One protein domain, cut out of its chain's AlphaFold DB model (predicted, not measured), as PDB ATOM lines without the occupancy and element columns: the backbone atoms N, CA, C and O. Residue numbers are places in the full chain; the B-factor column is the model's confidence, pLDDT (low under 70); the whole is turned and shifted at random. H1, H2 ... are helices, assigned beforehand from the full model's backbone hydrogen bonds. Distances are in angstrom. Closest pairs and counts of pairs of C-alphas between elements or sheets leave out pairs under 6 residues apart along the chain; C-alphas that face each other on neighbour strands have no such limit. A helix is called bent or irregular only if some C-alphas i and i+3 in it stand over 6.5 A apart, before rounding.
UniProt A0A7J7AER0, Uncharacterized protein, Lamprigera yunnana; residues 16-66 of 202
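What this domain is: This is residues 16 to 66 of the 202 residues of an uncharacterized protein of Lamprigera yunnana (UniProt A0A7J7AER0). The printed part is an open, stretched-out chain with no packed core: the long helix H1 and the shorter H2 make a corner near their adjoining ends, and a long link then leads away from H2 to H3, a single short helical turn. Residues 16 to 40, 43 to 48 and 52 to 66 stand free. The printed part has 51 residues, with three named helices in the order H1, H2, H3 and no named strand; its class is all helix, with 30 of the 51 residues in the helices. The whole is extended, with a radius of gyration of the C-alphas of 17.6 A, and its outline is flat, spanning 53 by 30 by 15 A.

How they stand to each other: From the first printed residue, Asn 16, four residues lead into H1, residues 20 to 34. A tight link of two residues, Ala 35 and Ile 36, joins it to H2, residues 37 to 47. H1 and H2 are close but not clearly touching: their closest C-alphas, those of Thr 34 and Ala 40, are 8.0 A apart. Their lines stand about perpendicular, at 79 degrees, and their centres are 20.8 A apart. A long link of 11 residues follows, and then comes H3, residues 59 to 62. H3 is apart from H1 and also apart from H2. In H2 every O i to N i+4 pair is within hydrogen-bond range, and in H1 10 of 11 are; H3, with four residues, is too short for such a pair, but its one O i to N i+3 pair is within range.

Where its parts are: H1, Lys 20 to Thr 34, begins with C-alpha 20 at (45.157, 24.824, 47.226) and measures 21.5 A from first to last C-alpha. It is neither bent nor irregular, but only just: C-alphas 30 and 33 are 6.2 A apart. H2, Val 37 to Ser 47, begins with C-alpha 37 at (19.794, 26.429, 34.728) and measures 15.2 A. H3, Glu 59 to Phe 62, measures 5.4 A and ends with C-alpha 62 at (15.598, 44.331, 30.559).

The domain as a whole: The two C-alphas farthest apart are those of Asn 16 and Asp 55, at 53.1 A, while the first and last printed C-alphas, those of Asn 16 and Asn 66, are 47.7 A apart. The printed part has no cut, and its one long link is that from H2 to H3. The mean pLDDT of the printed part is 71.3; 19 residues are under 70, among them residues 16 to 21, 50 to 54 and 64 to 66.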
ATOM      1  N   ASN A  16      46.903  17.614  57.431       56.59
ATOM      2  CA  ASN A  16      46.168  17.686  56.172       56.59
ATOM      3  C   ASN A  16      46.265  19.122  55.641       56.59
ATOM      4  O   ASN A  16      45.313  19.895  55.723       56.59
ATOM      5  N   ILE A  17      47.433  19.499  55.119       56.19
ATOM      6  CA  ILE A  17      47.611  20.706  54.330       56.19
ATOM      7  C   ILE A  17      46.816  20.441  53.060       56.19
ATOM      8  O   ILE A  17      47.273  19.777  52.125       56.19
ATOM      9  N   VAL A  18      45.563  20.891  53.077       55.12
ATOM     10  CA  VAL A  18      44.680  20.868  51.921       55.12
ATOM     11  C   VAL A  18      45.385  21.688  50.852       55.12
ATOM     12  O   VAL A  18      45.431  22.918  50.912       55.12
ATOM     13  N   ARG A  19      46.016  20.997  49.897       63.12
ATOM     14  CA  ARG A  19      46.682  21.639  48.763       63.12
ATOM     15  C   ARG A  19      45.665  22.578  48.127       63.12
ATOM     16  O   ARG A  19      44.531  22.169  47.894       63.12
ATOM     17  N   LYS A  20      46.058  23.815  47.820       57.53
ATOM     18  CA  LYS A  20      45.157  24.824  47.226       57.53
ATOM     19  C   LYS A  20      44.431  24.296  45.973       57.53
ATOM     20  O   LYS A  20      43.270  24.622  45.750       57.53
ATOM     21  N   LEU A  21      45.065  23.383  45.230       63.38
ATOM     22  CA  LEU A  21      44.470  22.678  44.086       63.38
ATOM     23  C   LEU A  21      43.277  21.777  44.453       63.38
ATOM     24  O   LEU A  21      42.372  21.597  43.645       63.38
ATOM     25  N   HIS A  22      43.241  21.227  45.667       75.88
ATOM     26  CA  HIS A  22      42.136  20.397  46.136       75.88
ATOM     27  C   HIS A  22      40.867  21.227  46.312       75.88
ATOM     28  O   HIS A  22      39.804  20.779  45.898       75.88
ATOM     29  N   VAL A  23      40.968  22.447  46.853       74.88
ATOM     30  CA  VAL A  23      39.810  23.343  47.008       74.88
ATOM     31  C   VAL A  23      39.210  23.672  45.642       74.88
ATOM     32  O   VAL A  23      38.011  23.499  45.454       74.88
ATOM     33  N   VAL A  24      40.045  24.035  44.664       75.62
ATOM     34  CA  VAL A  24      39.599  24.340  43.292       75.62
ATOM     35  C   VAL A  24      38.969  23.116  42.621       75.62
ATOM     36  O   VAL A  24      37.895  23.221  42.035       75.62
ATOM     37  N   SER A  25      39.580  21.934  42.757       82.12
ATOM     38  CA  SER A  25      39.031  20.691  42.201       82.12
ATOM     39  C   SER A  25      37.702  20.291  42.856       82.12
ATOM     40  O   SER A  25      36.785  19.846  42.168       82.12
ATOM     41  N   SER A  26      37.576  20.489  44.172       80.81
ATOM     42  CA  SER A  26      36.335  20.242  44.919       80.81
ATOM     43  C   SER A  26      35.225  21.179  44.454       80.81
ATOM     44  O   SER A  26      34.105  20.734  44.214       80.81
ATOM     45  N   LEU A  27      35.553  22.466  44.292       78.81
ATOM     46  CA  LEU A  27      34.605  23.489  43.872       78.81
ATOM     47  C   LEU A  27      34.133  23.244  42.439       78.81
ATOM     48  O   LEU A  27      32.937  23.253  42.203       78.81
ATOM     49  N   GLY A  28      35.038  22.942  41.500       80.69
ATOM     50  CA  GLY A  28      34.672  22.670  40.105       80.69
ATOM     51  C   GLY A  28      33.773  21.440  39.946       80.69
ATOM     52  O   GLY A  28      32.775  21.493  39.230       80.69
ATOM     53  N   LYS A  29      34.070  20.353  40.676       79.69
ATOM     54  CA  LYS A  29      33.253  19.126  40.663       79.69
ATOM     55  C   LYS A  29      31.862  19.328  41.261       79.69
ATOM     56  O   LYS A  29      30.922  18.679  40.819       79.69
ATOM     57  N   ALA A  30      31.732  20.202  42.259       79.94
ATOM     58  CA  ALA A  30      30.440  20.554  42.837       79.94
ATOM     59  C   ALA A  30      29.688  21.592  41.989       79.94
ATOM     60  O   ALA A  30      28.468  21.524  41.893       79.94
ATOM     61  N   TYR A  31      30.406  22.522  41.355       80.69
ATOM     62  CA  TYR A  31      29.823  23.636  40.616       80.69
ATOM     63  C   TYR A  31      29.089  23.166  39.368       80.69
ATOM     64  O   TYR A  31      27.921  23.499  39.219       80.69
ATOM     65  N   LEU A  32      29.720  22.339  38.529       77.38
ATOM     66  CA  LEU A  32      29.143  21.864  37.264       77.38
ATOM     67  C   LEU A  32      27.712  21.296  37.391       77.38
ATOM     68  O   LEU A  32      26.846  21.755  36.654       77.38
ATOM     69  N   PRO A  33      27.400  20.381  38.335       73.06
ATOM     70  CA  PRO A  33      26.031  19.884  38.497       73.06
ATOM     71  C   PRO A  33      25.084  20.891  39.169       73.06
ATOM     72  O   PRO A  33      23.872  20.820  38.986       73.06
ATOM     73  N   THR A  34      25.598  21.833  39.966       71.81
ATOM     74  CA  THR A  34      24.757  22.858  40.618       71.81
ATOM     75  C   THR A  34      24.483  24.072  39.734       71.81
ATOM     76  O   THR A  34      23.473  24.740  39.928       71.81
ATOM     77  N   ALA A  35      25.336  24.324  38.741       75.31
ATOM     78  CA  ALA A  35      25.244  25.416  37.778       75.31
ATOM     79  C   ALA A  35      24.350  25.068  36.575       75.31
ATOM     80  O   ALA A  35      24.476  25.660  35.507       75.31
ATOM     81  N   ILE A  36      23.447  24.099  36.737       82.19
ATOM     82  CA  ILE A  36      22.409  23.805  35.753       82.19
ATOM     83  C   ILE A  36      21.309  24.857  35.913       82.19
ATOM     84  O   ILE A  36      20.861  25.139  37.029       82.19
ATOM     85  N   VAL A  37      20.862  25.418  34.787       73.56
ATOM     86  CA  VAL A  37      19.794  26.429  34.728       73.56
ATOM     87  C   VAL A  37      18.554  25.961  35.493       73.56
ATOM     88  O   VAL A  37      17.976  26.729  36.254       73.56
ATOM     89  N   GLU A  38      18.201  24.679  35.401       80.31
ATOM     90  CA  GLU A  38      17.084  24.073  36.135       80.31
ATOM     91  C   GLU A  38      17.196  24.218  37.659       80.31
ATOM     92  O   GLU A  38      16.206  24.498  38.339       80.31
ATOM     93  N   THR A  39      18.400  24.061  38.218       80.88
ATOM     94  CA  THR A  39      18.650  24.203  39.659       80.88
ATOM     95  C   THR A  39      18.510  25.659  40.085       80.88
ATOM     96  O   THR A  39      17.920  25.940  41.132       80.88
ATOM     97  N   ALA A  40      18.985  26.589  39.252       77.19
ATOM     98  CA  ALA A  40      18.810  28.023  39.464       77.19
ATOM     99  C   ALA A  40      17.326  28.421  39.394       77.19
ATOM    100  O   ALA A  40      16.824  29.061  40.317       77.19
ATOM    101  N   VAL A  41      16.594  27.960  38.375       76.88
ATOM    102  CA  VAL A  41      15.147  28.192  38.201       76.88
ATOM    103  C   VAL A  41      14.354  27.634  39.384       76.88
ATOM    104  O   VAL A  41      13.501  28.324  39.946       76.88
ATOM    105  N   ASN A  42      14.668  26.419  39.838       81.25
ATOM    106  CA  ASN A  42      14.057  25.846  41.038       81.25
ATOM    107  C   ASN A  42      14.407  26.633  42.310       81.25
ATOM    108  O   ASN A  42      13.569  26.745  43.207       81.25
ATOM    109  N   GLY A  43      15.619  27.185  42.395       82.25
ATOM    110  CA  GLY A  43      16.037  28.095  43.457       82.25
ATOM    111  C   GLY A  43      15.192  29.369  43.491       82.25
ATOM    112  O   GLY A  43      14.636  29.690  44.540       82.25
ATOM    113  N   PHE A  44      15.021  30.034  42.345       77.62
ATOM    114  CA  PHE A  44      14.166  31.217  42.178       77.62
ATOM    115  C   PHE A  44      12.698  30.933  42.519       77.62
ATOM    116  O   PHE A  44      12.058  31.687  43.253       77.62
ATOM    117  N   ARG A  45      12.173  29.786  42.071       76.88
ATOM    118  CA  ARG A  45      10.801  29.364  42.380       76.88
ATOM    119  C   ARG A  45      10.585  29.139  43.880       76.88
ATOM    120  O   ARG A  45       9.535  29.503  44.399       76.88
ATOM    121  N   LYS A  46      11.560  28.549  44.584       78.12
ATOM    122  CA  LYS A  46      11.472  28.257  46.030       78.12
ATOM    123  C   LYS A  46      11.728  29.467  46.918       78.12
ATOM    124  O   LYS A  46      11.132  29.559  47.985       78.12
ATOM    125  N   SER A  47      12.621  30.365  46.514       78.25
ATOM    126  CA  SER A  47      12.906  31.588  47.269       78.25
ATOM    127  C   SER A  47      11.786  32.624  47.144       78.25
ATOM    128  O   SER A  47      11.788  33.606  47.881       78.25
ATOM    129  N   GLY A  48      10.846  32.434  46.208       67.00
ATOM    130  CA  GLY A  48       9.830  33.434  45.880       67.00
ATOM    131  C   GLY A  48      10.414  34.658  45.171       67.00
ATOM    132  O   GLY A  48       9.669  35.569  44.811       67.00
ATOM    133  N   ILE A  49      11.726  34.653  44.910       72.00
ATOM    134  CA  ILE A  49      12.404  35.558  43.988       72.00
ATOM    135  C   ILE A  49      12.137  34.997  42.591       72.00
ATOM    136  O   ILE A  49      13.033  34.536  41.895       72.00
ATOM    137  N   SER A  50      10.863  34.940  42.208       58.22
ATOM    138  CA  SER A  50      10.510  34.730  40.813       58.22
ATOM    139  C   SER A  50      10.958  35.984  40.064       58.22
ATOM    140  O   SER A  50      10.484  37.069  40.419       58.22
ATOM    141  N   PRO A  51      11.838  35.885  39.053       58.78
ATOM    142  CA  PRO A  51      12.293  37.054  38.304       58.78
ATOM    143  C   PRO A  51      11.195  37.682  37.428       58.78
ATOM    144  O   PRO A  51      11.464  38.627  36.705       58.78
ATOM    145  N   PHE A  52       9.945  37.214  37.514       53.88
ATOM    146  CA  PHE A  52       8.844  37.691  36.684       53.88
ATOM    147  C   PHE A  52       7.612  38.032  37.522       53.88
ATOM    148  O   PHE A  52       6.585  37.358  37.464       53.88
ATOM    149  N   LYS A  53       7.702  39.100  38.315       65.12
ATOM    150  CA  LYS A  53       6.514  39.926  38.540       65.12
ATOM    151  C   LYS A  53       6.494  40.972  37.421       65.12
ATOM    152  O   LYS A  53       7.324  41.878  37.496       65.12
ATOM    153  N   PRO A  54       5.600  40.869  36.420       63.22
ATOM    154  CA  PRO A  54       5.539  41.834  35.316       63.22
ATOM    155  C   PRO A  54       5.238  43.262  35.803       63.22
ATOM    156  O   PRO A  54       5.583  44.230  35.139       63.22
ATOM    157  N   ASP A  55       4.665  43.396  37.003       72.94
ATOM    158  CA  ASP A  55       4.406  44.696  37.632       72.94
ATOM    159  C   ASP A  55       5.644  45.312  38.310       72.94
ATOM    160  O   ASP A  55       5.637  46.492  38.649       72.94
ATOM    161  N   VAL A  56       6.683  44.512  38.586       69.88
ATOM    162  CA  VAL A  56       7.898  44.959  39.297       69.88
ATOM    163  C   VAL A  56       9.054  45.186  38.334       69.88
ATOM    164  O   VAL A  56       9.841  46.100  38.557       69.88
ATOM    165  N   PHE A  57       9.151  44.368  37.288       68.38
ATOM    166  CA  PHE A  57      10.137  44.525  36.229       68.38
ATOM    167  C   PHE A  57       9.403  44.868  34.941       68.38
ATOM    168  O   PHE A  57       8.698  44.026  34.383       68.38
ATOM    169  N   LEU A  58       9.546  46.114  34.498       77.81
ATOM    170  CA  LEU A  58       9.026  46.544  33.206       77.81
ATOM    171  C   LEU A  58      10.003  46.097  32.117       77.81
ATOM    172  O   LEU A  58      11.198  45.949  32.364       77.81
ATOM    173  N   GLU A  59       9.529  45.971  30.879       65.81
ATOM    174  CA  GLU A  59      10.383  45.660  29.718       65.81
ATOM    175  C   GLU A  59      11.579  46.633  29.592       65.81
ATOM    176  O   GLU A  59      12.653  46.282  29.110       65.81
ATOM    177  N   ALA A  60      11.419  47.855  30.115       75.06
ATOM    178  CA  ALA A  60      12.448  48.891  30.182       75.06
ATOM    179  C   ALA A  60      13.613  48.605  31.158       75.06
ATOM    180  O   ALA A  60      14.609  49.328  31.129       75.06
ATOM    181  N   ASP A  61      13.487  47.610  32.041       73.56
ATOM    182  CA  ASP A  61      14.550  47.173  32.955       73.56
ATOM    183  C   ASP A  61      15.422  46.066  32.339       73.56
ATOM    184  O   ASP A  61      16.556  45.862  32.777       73.56
ATOM    185  N   PHE A  62      14.904  45.378  31.315       66.00
ATOM    186  CA  PHE A  62      15.598  44.331  30.559       66.00
ATOM    187  C   PHE A  62      16.174  44.821  29.233       66.00
ATOM    188  O   PHE A  62      16.951  44.099  28.611       66.00
ATOM    189  N   SER A  63      15.831  46.034  28.790       70.00
ATOM    190  CA  SER A  63      16.528  46.655  27.673       70.00
ATOM    191  C   SER A  63      17.977  46.896  28.081       70.00
ATOM    192  O   SER A  63      18.296  47.771  28.891       70.00
ATOM    193  N   ASP A  64      18.855  46.047  27.549       65.81
ATOM    194  CA  ASP A  64      20.288  46.097  27.770       65.81
ATOM    195  C   ASP A  64      20.781  47.538  27.617       65.81
ATOM    196  O   ASP A  64      20.840  48.090  26.516       65.81
ATOM    197  N   ARG A  65      21.239  48.134  28.725       57.34
ATOM    198  CA  ARG A  65      21.961  49.422  28.727       57.34
ATOM    199  C   ARG A  65      23.264  49.389  27.908       57.34
ATOM    200  O   ARG A  65      23.993  50.369  27.892       57.34
ATOM    201  N   ASN A  66      23.562  48.272  27.249       52.78
ATOM    202  CA  ASN A  66      24.702  48.084  26.364       52.78
ATOM    203  C   ASN A  66      24.355  48.250  24.873       52.78
ATOM    204  O   ASN A  66      25.229  48.033  24.037       52.78
TER     205      ASN A  66